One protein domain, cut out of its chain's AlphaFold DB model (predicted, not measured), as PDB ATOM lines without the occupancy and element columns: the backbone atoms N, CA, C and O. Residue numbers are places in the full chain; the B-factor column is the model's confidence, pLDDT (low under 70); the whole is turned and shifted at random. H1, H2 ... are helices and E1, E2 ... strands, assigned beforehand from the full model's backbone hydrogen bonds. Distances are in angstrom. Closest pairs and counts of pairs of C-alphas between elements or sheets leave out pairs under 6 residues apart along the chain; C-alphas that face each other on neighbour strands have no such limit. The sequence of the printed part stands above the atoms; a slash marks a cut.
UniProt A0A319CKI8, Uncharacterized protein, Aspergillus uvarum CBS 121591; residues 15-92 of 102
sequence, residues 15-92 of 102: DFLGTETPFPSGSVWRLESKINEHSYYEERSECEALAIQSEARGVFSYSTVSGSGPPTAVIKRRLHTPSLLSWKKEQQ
ATOM      1  N   ASP A  15      70.775  25.069 280.258       75.31
ATOM      2  CA  ASP A  15      71.658  25.422 281.374       75.31
ATOM      3  C   ASP A  15      71.244  26.745 282.036       75.31
ATOM      4  O   ASP A  15      71.598  27.012 283.184       75.31
ATOM      5  N   PHE A  16      70.505  27.600 281.315       72.62
ATOM      6  CA  PHE A  16      70.190  28.958 281.760       72.62
ATOM      7  C   PHE A  16      68.699  29.203 282.019       72.62
ATOM      8  O   PHE A  16      68.369  30.117 282.778       72.62
ATOM      9  N   LEU A  17      67.784  28.437 281.424       84.06
ATOM     10  CA  LEU A  17      66.345  28.595 281.641       84.06
ATOM     11  C   LEU A  17      65.968  28.296 283.091       84.06
ATOM     12  O   LEU A  17      66.429  27.331 283.693       84.06
ATOM     13  N   GLY A  18      65.133  29.156 283.669       84.06
ATOM     14  CA  GLY A  18      64.722  29.057 285.066       84.06
ATOM     15  C   GLY A  18      65.790  29.487 286.076       84.06
ATOM     16  O   GLY A  18      65.487  29.530 287.266       84.06
ATOM     17  N   THR A  19      67.004  29.851 285.641       89.50
ATOM     18  CA  THR A  19      68.046  30.329 286.561       89.50
ATOM     19  C   THR A  19      67.685  31.691 287.143       89.50
ATOM     20  O   THR A  19      67.291  32.618 286.428       89.50
ATOM     21  N   GLU A  20      67.839  31.817 288.459       92.81
ATOM     22  CA  GLU A  20      67.671  33.074 289.179       92.81
ATOM     23  C   GLU A  20      68.997  33.836 289.227       92.81
ATOM     24  O   GLU A  20      70.046  33.294 289.566       92.81
ATOM     25  N   THR A  21      68.962  35.110 288.855       87.62
ATOM     26  CA  THR A  21      70.128  35.990 288.795       87.62
ATOM     27  C   THR A  21      69.923  37.172 289.738       87.62
ATOM     28  O   THR A  21      69.033  37.995 289.495       87.62
ATOM     29  N   PRO A  22      70.730  37.283 290.807       90.88
ATOM     30  CA  PRO A  22      70.710  38.451 291.670       90.88
ATOM     31  C   PRO A  22      71.427  39.624 290.993       90.88
ATOM     32  O   PRO A  22      72.496  39.469 290.401       90.88
ATOM     33  N   PHE A  23      70.857  40.818 291.116       85.00
ATOM     34  CA  PHE A  23      71.479  42.069 290.695       85.00
ATOM     35  C   PHE A  23      71.960  42.873 291.908       85.00
ATOM     36  O   PHE A  23      71.341  42.800 292.970       85.00
ATOM     37  N   PRO A  24      73.007  43.712 291.762       85.75
ATOM     38  CA  PRO A  24      73.538  44.527 292.861       85.75
ATOM     39  C   PRO A  24      72.513  45.454 293.533       85.75
ATOM     40  O   PRO A  24      72.709  45.867 294.669       85.75
ATOM     41  N   SER A  25      71.407  45.765 292.850       86.06
ATOM     42  CA  SER A  25      70.276  46.512 293.413       86.06
ATOM     43  C   SER A  25      69.448  45.725 294.440       86.06
ATOM     44  O   SER A  25      68.516  46.280 295.014       86.06
ATOM     45  N   GLY A  26      69.749  44.440 294.656       87.31
ATOM     46  CA  GLY A  26      69.003  43.537 295.537       87.31
ATOM     47  C   GLY A  26      67.788  42.876 294.877       87.31
ATOM     48  O   GLY A  26      67.047  42.158 295.543       87.31
ATOM     49  N   SER A  27      67.569  43.105 293.580       91.44
ATOM     50  CA  SER A  27      66.528  42.406 292.820       91.44
ATOM     51  C   SER A  27      67.011  41.040 292.338       91.44
ATOM     52  O   SER A  27      68.183  40.873 292.001       91.44
ATOM     53  N   VAL A  28      66.102  40.070 292.299       93.88
ATOM     54  CA  VAL A  28      66.349  38.719 291.786       93.88
ATOM     55  C   VAL A  28      65.416  38.482 290.614       93.88
ATOM     56  O   VAL A  28      64.216  38.753 290.699       93.88
ATOM     57  N   TRP A  29      65.980  37.992 289.515       94.06
ATOM     58  CA  TRP A  29      65.268  37.820 288.255       94.06
ATOM     59  C   TRP A  29      65.466  36.414 287.718       94.06
ATOM     60  O   TRP A  29      66.589  35.916 287.719       94.06
ATOM     61  N   ARG A  30      64.405  35.802 287.199       94.31
ATOM     62  CA  ARG A  30      64.449  34.466 286.606       94.31
ATOM     63  C   ARG A  30      64.476  34.549 285.088       94.31
ATOM     64  O   ARG A  30      63.681  35.286 284.512       94.31
ATOM     65  N   LEU A  31      65.382  33.810 284.449       92.75
ATOM     66  CA  LEU A  31      65.463  33.729 282.988       92.75
ATOM     67  C   LEU A  31      64.312  32.870 282.449       92.75
ATOM     68  O   LEU A  31      64.185  31.708 282.825       92.75
ATOM     69  N   GLU A  32      63.501  33.423 281.549       93.81
ATOM     70  CA  GLU A  32      62.310  32.752 281.003       93.81
ATOM     71  C   GLU A  32      62.527  32.212 279.585       93.81
ATOM     72  O   GLU A  32      62.071  31.119 279.265       93.81
ATOM     73  N   SER A  33      63.220  32.958 278.717       90.75
ATOM     74  CA  SER A  33      63.529  32.505 277.355       90.75
ATOM     75  C   SER A  33      64.712  33.241 276.731       90.75
ATOM     76  O   SER A  33      65.014  34.388 277.082       90.75
ATOM     77  N   LYS A  34      65.367  32.597 275.758       90.31
ATOM     78  CA  LYS A  34      66.300  33.251 274.834       90.31
ATOM     79  C   LYS A  34      65.515  33.853 273.671       90.31
ATOM     80  O   LYS A  34      64.647  33.212 273.092       90.31
ATOM     81  N   ILE A  35      65.809  35.107 273.352       92.00
ATOM     82  CA  ILE A  35      65.180  35.847 272.250       92.00
ATOM     83  C   ILE A  35      66.098  35.838 271.029       92.00
ATOM     84  O   ILE A  35      65.637  35.671 269.906       92.00
ATOM     85  N   ASN A  36      67.395  36.072 271.244       89.31
ATOM     86  CA  ASN A  36      68.379  36.146 270.172       89.31
ATOM     87  C   ASN A  36      69.784  35.815 270.686       89.31
ATOM     88  O   ASN A  36      70.103  36.100 271.843       89.31
ATOM     89  N   GLU A  37      70.635  35.298 269.807       87.06
ATOM     90  CA  GLU A  37      72.052  35.043 270.053       87.06
ATOM     91  C   GLU A  37      72.874  35.507 268.849       87.06
ATOM     92  O   GLU A  37      72.463  35.348 267.703       87.06
ATOM     93  N   HIS A  38      74.026  36.110 269.117       86.62
ATOM     94  CA  HIS A  38      74.990  36.504 268.100       86.62
ATOM     95  C   HIS A  38      76.404  36.238 268.610       86.62
ATOM     96  O   HIS A  38      76.774  36.740 269.674       86.62
ATOM     97  N   SER A  39      77.207  35.517 267.837       83.56
ATOM     98  CA  SER A  39      78.607  35.215 268.133       83.56
ATOM     99  C   SER A  39      79.561  35.969 267.202       83.56
ATOM    100  O   SER A  39      79.234  36.324 266.071       83.56
ATOM    101  N   TYR A  40      80.746  36.257 267.724       81.56
ATOM    102  CA  TYR A  40      81.928  36.696 267.001       81.56
ATOM    103  C   TYR A  40      83.019  35.691 267.341       81.56
ATOM    104  O   TYR A  40      83.551  35.693 268.454       81.56
ATOM    105  N   TYR A  41      83.286  34.800 266.398       81.75
ATOM    106  CA  TYR A  41      84.345  33.817 266.515       81.75
ATOM    107  C   TYR A  41      85.612  34.349 265.860       81.75
ATOM    108  O   TYR A  41      85.567  34.840 264.734       81.75
ATOM    109  N   GLU A  42      86.725  34.201 266.562       81.00
ATOM    110  CA  GLU A  42      88.064  34.526 266.080       81.00
ATOM    111  C   GLU A  42      88.926  33.275 266.244       81.00
ATOM    112  O   GLU A  42      88.841  32.584 267.267       81.00
ATOM    113  N   GLU A  43      89.762  32.966 265.253       77.94
ATOM    114  CA  GLU A  43      90.663  31.822 265.364       77.94
ATOM    115  C   GLU A  43      91.646  32.043 266.522       77.94
ATOM    116  O   GLU A  43      92.037  33.171 266.838       77.94
ATOM    117  N   ARG A  44      92.090  30.959 267.163       75.06
ATOM    118  CA  ARG A  44      93.068  31.031 268.252       75.06
ATOM    119  C   ARG A  44      94.331  31.796 267.849       75.06
ATOM    120  O   ARG A  44      94.811  32.615 268.628       75.06
ATOM    121  N   SER A  45      94.858  31.509 266.661       80.19
ATOM    122  CA  SER A  45      96.069  32.143 266.139       80.19
ATOM    123  C   SER A  45      95.904  33.665 266.029       80.19
ATOM    124  O   SER A  45      96.802  34.410 266.421       80.19
ATOM    125  N   GLU A  46      94.730  34.136 265.606       83.75
ATOM    126  CA  GLU A  46      94.385  35.559 265.536       83.75
ATOM    127  C   GLU A  46      94.155  36.169 266.923       83.75
ATOM    128  O   GLU A  46      94.641  37.266 267.195       83.75
ATOM    129  N   CYS A  47      93.497  35.447 267.836       82.62
ATOM    130  CA  CYS A  47      93.336  35.870 269.230       82.62
ATOM    131  C   CYS A  47      94.688  36.124 269.906       82.62
ATOM    132  O   CYS A  47      94.875  37.152 270.554       82.62
ATOM    133  N   GLU A  48      95.637  35.201 269.744       82.12
ATOM    134  CA  GLU A  48      96.981  35.313 270.313       82.12
ATOM    135  C   GLU A  48      97.803  36.413 269.623       82.12
ATOM    136  O   GLU A  48      98.456  37.204 270.304       82.12
ATOM    137  N   ALA A  49      97.742  36.507 268.292       85.38
ATOM    138  CA  ALA A  49      98.517  37.484 267.528       85.38
ATOM    139  C   ALA A  49      98.023  38.928 267.706       85.38
ATOM    140  O   ALA A  49      98.829  39.858 267.729       85.38
ATOM    141  N   LEU A  50      96.707  39.125 267.817       84.50
ATOM    142  CA  LEU A  50      96.068  40.445 267.855       84.50
ATOM    143  C   LEU A  50      95.568  40.835 269.252       84.50
ATOM    144  O   LEU A  50      95.019  41.924 269.415       84.50
ATOM    145  N   ALA A  51      95.755  39.968 270.253       82.88
ATOM    146  CA  ALA A  51      95.222  40.130 271.607       82.88
ATOM    147  C   ALA A  51      93.699  40.389 271.629       82.88
ATOM    148  O   ALA A  51      93.195  41.169 272.442       82.88
ATOM    149  N   ILE A  52      92.967  39.730 270.725       81.06
ATOM    150  CA  ILE A  52      91.501  39.770 270.632       81.06
ATOM    151  C   ILE A  52      90.879  38.522 271.271       81.06
ATOM    152  O   ILE A  52      91.571  37.557 271.593       81.06
ATOM    153  N   GLN A  53      89.566  38.550 271.499       81.69
ATOM    154  CA  GLN A  53      88.825  37.440 272.100       81.69
ATOM    155  C   GLN A  53      87.537  37.180 271.332       81.69
ATOM    156  O   GLN A  53      86.857  38.122 270.922       81.69
ATOM    157  N   SER A  54      87.174  35.901 271.224       83.38
ATOM    158  CA  SER A  54      85.841  35.513 270.779       83.38
ATOM    159  C   SER A  54      84.780  35.935 271.796       83.38
ATOM    160  O   SER A  54      85.001  35.970 273.015       83.38
ATOM    161  N   GLU A  55      83.595  36.234 271.285       85.56
ATOM    162  CA  GLU A  55      82.516  36.821 272.057       85.56
ATOM    163  C   GLU A  55      81.159  36.285 271.628       85.56
ATOM    164  O   GLU A  55      80.863  36.220 270.443       85.56
ATOM    165  N   ALA A  56      80.275  36.044 272.593       87.06
ATOM    166  CA  ALA A  56      78.859  35.855 272.324       87.06
ATOM    167  C   ALA A  56      77.988  36.872 273.052       87.06
ATOM    168  O   ALA A  56      78.245  37.272 274.192       87.06
ATOM    169  N   ARG A  57      76.916  37.282 272.380       89.81
ATOM    170  CA  ARG A  57      75.892  38.195 272.880       89.81
ATOM    171  C   ARG A  57      74.544  37.508 272.836       89.81
ATOM    172  O   ARG A  57      74.082  37.128 271.768       89.81
ATOM    173  N   GLY A  58      73.901  37.402 273.989       89.56
ATOM    174  CA  GLY A  58      72.557  36.853 274.108       89.56
ATOM    175  C   GLY A  58      71.569  37.912 274.581       89.56
ATOM    176  O   GLY A  58      71.897  38.762 275.415       89.56
ATOM    177  N   VAL A  59      70.353  37.862 274.050       92.25
ATOM    178  CA  VAL A  59      69.207  38.666 274.483       92.25
ATOM    179  C   VAL A  59      68.169  37.724 275.068       92.25
ATOM    180  O   VAL A  59      67.801  36.741 274.430       92.25
ATOM    181  N   PHE A  60      67.689  38.033 276.267       92.44
ATOM    182  CA  PHE A  60      66.862  37.129 277.061       92.44
ATOM    183  C   PHE A  60      65.689  37.862 277.699       92.44
ATOM    184  O   PHE A  60      65.816  39.036 278.062       92.44
ATOM    185  N   SER A  61      64.579  37.153 277.880       94.06
ATOM    186  CA  SER A  61      63.458  37.612 278.692       94.06
ATOM    187  C   SER A  61      63.605  37.123 280.136       94.06
ATOM    188  O   SER A  61      64.056  36.003 280.383       94.06
ATOM    189  N   TYR A  62      63.254  37.985 281.086       94.12
ATOM    190  CA  TYR A  62      63.266  37.688 282.514       94.12
ATOM    191  C   TYR A  62      61.950  38.076 283.169       94.12
ATOM    192  O   TYR A  62      61.314  39.053 282.763       94.12
ATOM    193  N   SER A  63      61.608  37.360 284.236       95.12
ATOM    194  CA  SER A  63      60.556  37.723 285.183       95.12
ATOM    195  C   SER A  63      61.161  38.136 286.529       95.12
ATOM    196  O   SER A  63      62.207  37.623 286.943       95.12
ATOM    197  N   THR A  64      60.533  39.094 287.211       94.38
ATOM    198  CA  THR A  64      60.942  39.477 288.572       94.38
ATOM    199  C   THR A  64      60.541  38.385 289.554       94.38
ATOM    200  O   THR A  64      59.368  38.025 289.634       94.38
ATOM    201  N   VAL A  65      61.504  37.903 290.340       94.94
ATOM    202  CA  VAL A  65      61.262  37.000 291.475       94.94
ATOM    203  C   VAL A  65      61.075  37.818 292.748       94.94
ATOM    204  O   VAL A  65      60.107  37.630 293.482       94.94
ATOM    205  N   SER A  66      61.981  38.767 292.997       94.25
ATOM    206  CA  SER A  66      61.930  39.647 294.165       94.25
ATOM    207  C   SER A  66      62.643  40.978 293.925       94.25
ATOM    208  O   SER A  66      63.489  41.107 293.040       94.25
ATOM    209  N   GLY A  67      62.355  41.963 294.775       89.56
ATOM    210  CA  GLY A  67      62.933  43.307 294.702       89.56
ATOM    211  C   GLY A  67      62.062  44.299 293.931       89.56
ATOM    212  O   GLY A  67      60.962  43.983 293.485       89.56
ATOM    213  N   SER A  68      62.539  45.539 293.828       85.81
ATOM    214  CA  SER A  68      61.831  46.609 293.120       85.81
ATOM    215  C   SER A  68      62.129  46.549 291.619       85.81
ATOM    216  O   SER A  68      63.295  46.508 291.225       85.81
ATOM    217  N   GLY A  69      61.089  46.549 290.782       81.25
ATOM    218  CA  GLY A  69      61.224  46.525 289.326       81.25
ATOM    219  C   GLY A  69      59.911  46.201 288.601       81.25
ATOM    220  O   GLY A  69      58.915  45.872 289.249       81.25
ATOM    221  N   PRO A  70      59.883  46.312 287.260       90.31
ATOM    222  CA  PRO A  70      58.755  45.849 286.453       90.31
ATOM    223  C   PRO A  70      58.595  44.319 286.546       90.31
ATOM    224  O   PRO A  70      59.552  43.625 286.876       90.31
ATOM    225  N   PRO A  71      57.417  43.754 286.233       92.12
ATOM    226  CA  PRO A  71      57.199  42.304 286.309       92.12
ATOM    227  C   PRO A  71      58.050  41.509 285.307       92.12
ATOM    228  O   PRO A  71      58.331  40.335 285.541       92.12
ATOM    229  N   THR A  72      58.476  42.140 284.209       94.12
ATOM    230  CA  THR A  72      59.317  41.538 283.172       94.12
ATOM    231  C   THR A  72      60.397  42.503 282.692       94.12
ATOM    232  O   THR A  72      60.234  43.725 282.753       94.12
ATOM    233  N   ALA A  73      61.507  41.953 282.200       92.12
ATOM    234  CA  ALA A  73      62.604  42.717 281.613       92.12
ATOM    235  C   ALA A  73      63.258  41.969 280.445       92.12
ATOM    236  O   ALA A  73      63.225  40.742 280.370       92.12
ATOM    237  N   VAL A  74      63.892  42.726 279.545       93.38
ATOM    238  CA  VAL A  74      64.788  42.184 278.516       93.38
ATOM    239  C   VAL A  74      66.222  42.487 278.924       93.38
ATOM    240  O   VAL A  74      66.597  43.652 279.060       93.38
ATOM    241  N   ILE A  75      67.029  41.445 279.103       88.81
ATOM    242  CA  ILE A  75      68.416  41.563 279.560       88.81
ATOM    243  C   ILE A  75      69.357  41.088 278.456       88.81
ATOM    244  O   ILE A  75      69.160  40.040 277.840       88.81
ATOM    245  N   LYS A  76      70.410  41.877 278.221       91.50
ATOM    246  CA  LYS A  76      71.509  41.532 277.318       91.50
ATOM    247  C   LYS A  76      72.665  40.966 278.134       91.50
ATOM    248  O   LYS A  76      73.131  41.625 279.060       91.50
ATOM    249  N   ARG A  77      73.144  39.779 277.771       86.94
ATOM    250  CA  ARG A  77      74.356  39.173 278.337       86.94
ATOM    251  C   ARG A  77      75.460  39.157 277.290       86.94
ATOM    252  O   ARG A  77      75.203  38.895 276.117       86.94
ATOM    253  N   ARG A  78      76.682  39.431 277.735       88.25
ATOM    254  CA  ARG A  78      77.908  39.326 276.943       88.25
ATOM    255  C   ARG A  78      78.785  38.277 277.609       88.25
ATOM    256  O   ARG A  78      79.042  38.391 278.804       88.25
ATOM    257  N   LEU A  79      79.201  37.273 276.849       84.44
ATOM    258  CA  LEU A  79      80.127  36.245 277.294       84.44
ATOM    259  C   LEU A  79      81.424  36.400 276.508       84.44
ATOM    260  O   LEU A  79      81.417  36.383 275.278       84.44
ATOM    261  N   HIS A  80      82.527  36.555 277.231       79.44
ATOM    262  CA  HIS A  80      83.871  36.489 276.673       79.44
ATOM    263  C   HIS A  80      84.484  35.160 277.046       79.44
ATOM    264  O   HIS A  80      84.424  34.733 278.198       79.44
ATOM    265  N   THR A  81      85.047  34.494 276.052       66.25
ATOM    266  CA  THR A  81      85.774  33.251 276.242       66.25
ATOM    267  C   THR A  81      87.247  33.576 276.055       66.25
ATOM    268  O   THR A  81      87.648  33.952 274.952       66.25
ATOM    269  N   PRO A  82      88.076  33.461 277.109       56.06
ATOM    270  CA  PRO A  82      89.516  33.421 276.922       56.06
ATOM    271  C   PRO A  82      89.823  32.269 275.962       56.06
ATOM    272  O   PRO A  82      89.228  31.204 276.114       56.06
ATOM    273  N   SER A  83      90.767  32.430 275.038       52.66
ATOM    274  CA  SER A  83      91.211  31.406 274.066       52.66
ATOM    275  C   SER A  83      91.543  30.015 274.661       52.66
ATOM    276  O   SER A  83      91.746  29.050 273.935       52.66
ATOM    277  N   LEU A  84      91.570  29.878 275.989       45.47
ATOM    278  CA  LEU A  84      91.646  28.626 276.745       45.47
ATOM    279  C   LEU A  84      90.338  27.806 276.794       45.47
ATOM    280  O   LEU A  84      90.398  26.589 276.941       45.47
ATOM    281  N   LEU A  85      89.152  28.417 276.700       48.91
ATOM    282  CA  LEU A  85      87.882  27.670 276.708       48.91
ATOM    283  C   LEU A  85      87.570  27.048 275.336       48.91
ATOM    284  O   LEU A  85      86.938  25.993 275.295       48.91
ATOM    285  N   SER A  86      88.055  27.634 274.232       47.97
ATOM    286  CA  SER A  86      88.005  26.986 272.911       47.97
ATOM    287  C   SER A  86      88.855  25.712 272.887       47.97
ATOM    288  O   SER A  86      88.375  24.685 272.416       47.97
ATOM    289  N   TRP A  87      90.032  25.720 273.527       44.03
ATOM    290  CA  TRP A  87      90.838  24.509 273.752       44.03
ATOM    291  C   TRP A  87      90.075  23.416 274.520       44.03
ATOM    292  O   TRP A  87      90.138  22.244 274.151       44.03
ATOM    293  N   LYS A  88      89.303  23.783 275.555       44.22
ATOM    294  CA  LYS A  88      88.486  22.817 276.311       44.22
ATOM    295  C   LYS A  88      87.397  22.159 275.454       44.22
ATOM    296  O   LYS A  88      87.104  20.992 275.686       44.22
ATOM    297  N   LYS A  89      86.814  22.876 274.485       50.66
ATOM    298  CA  LYS A  89      85.817  22.319 273.552       50.66
ATOM    299  C   LYS A  89      86.460  21.495 272.428       50.66
ATOM    300  O   LYS A  89      85.929  20.446 272.097       50.66
ATOM    301  N   GLU A  90      87.611  21.913 271.894       46.53
ATOM    302  CA  GLU A  90      88.355  21.149 270.873       46.53
ATOM    303  C   GLU A  90      88.885  19.806 271.389       46.53
ATOM    304  O   GLU A  90      88.952  18.853 270.621       46.53
ATOM    305  N   GLN A  91      89.235  19.694 272.675       45.94
ATOM    306  CA  GLN A  91      89.584  18.393 273.262       45.94
ATOM    307  C   GLN A  91      88.365  17.530 273.609       45.94
ATOM    308  O   GLN A  91      88.500  16.319 273.751       45.94
ATOM    309  N   GLN A  92      87.169  18.115 273.706       46.56
ATOM    310  CA  GLN A  92      85.915  17.381 273.893       46.56
ATOM    311  C   GLN A  92      85.345  16.910 272.544       46.56
ATOM    312  O   GLN A  92      84.198  17.185 272.196       46.56
TER     313      GLN A  92
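Overview. This is residues 15 to 92 of the 102 residues of an uncharacterized protein of Aspergillus uvarum CBS 121591 (UniProt A0A319CKI8). A long, curled ribbon of three antiparallel strands, E2, E3 and E4, makes the length of this model; the short strand E1 sits beside the first part of E2 at one end, and two short helices, H1 and H2, lie beyond the sheet at the other end. E2 and E3 both bend sharply, by 81 degrees at residue 33 and by 71 degrees at residue 63, and the sheet is curled like part of a barrel. The printed part has 78 residues with four named strands and two named helices, in the order E1 E2 H1 E3 E4 H2; the sheet runs E1 E2 E3 E4, antiparallel throughout, and the class is mixed, helices and strands. The whole is loose, with a radius of gyration of the C-alphas of 16.0 A, and elongated, spanning 46 by 24 by 20 A.

Along the chain. Begin at Asp 15 and go on to C-alpha 20 at (67.671, 33.074, 289.179), where E1, residues 20 to 22, begins. E2 follows as residues 28 to 40, 29.3 A from first to last C-alpha. Next come H1, residues 44 to 50, and E3, residues 54 to 66, which is 33.7 A long. Find C-alpha 72 at (59.317, 41.538, 283.172); from there E4 runs 28.6 A to residue 81. H2, residues 83 to 90, ends at C-alpha 90, at (88.355, 21.149, 270.873).

Arrangement. Start at the edge strand E1, which forms a hairpin with E2: look for N 21 and O 29, 2.8 A apart. E2 and E3 are antiparallel neighbours, with N 30 and O 63 at 2.9 A and, farther along, N 40 and O 55 at 2.7 A. E3 and E4 form a hairpin, with N 62 and O 73 at 2.8 A and N 56 and O 79 at 2.9 A; E4 is the other edge strand. E1 and E4 are apart. Neither helix is on the sheet. H1 and H2 touch, their closest C-alphas being those of Arg 44 and Ser 83, 6.1 A apart; they run opposite ways at a shallow tilt of 13 degrees. In H1 every O i to N i+4 pair is within hydrogen-bond range; in H2 3 of 4 are.

Size, cuts and confidence. Compare the C-alphas of Ser 45 and Ser 68, the two farthest apart, at 45.9 A. The printed part has no cut, and its five links between named elements are tight. The sheet is strongly twisted. Look down the B-factor column: the mean pLDDT of the printed part is 81.6, but residues 81 to 92 are under 70, and H2 has a mean of 48.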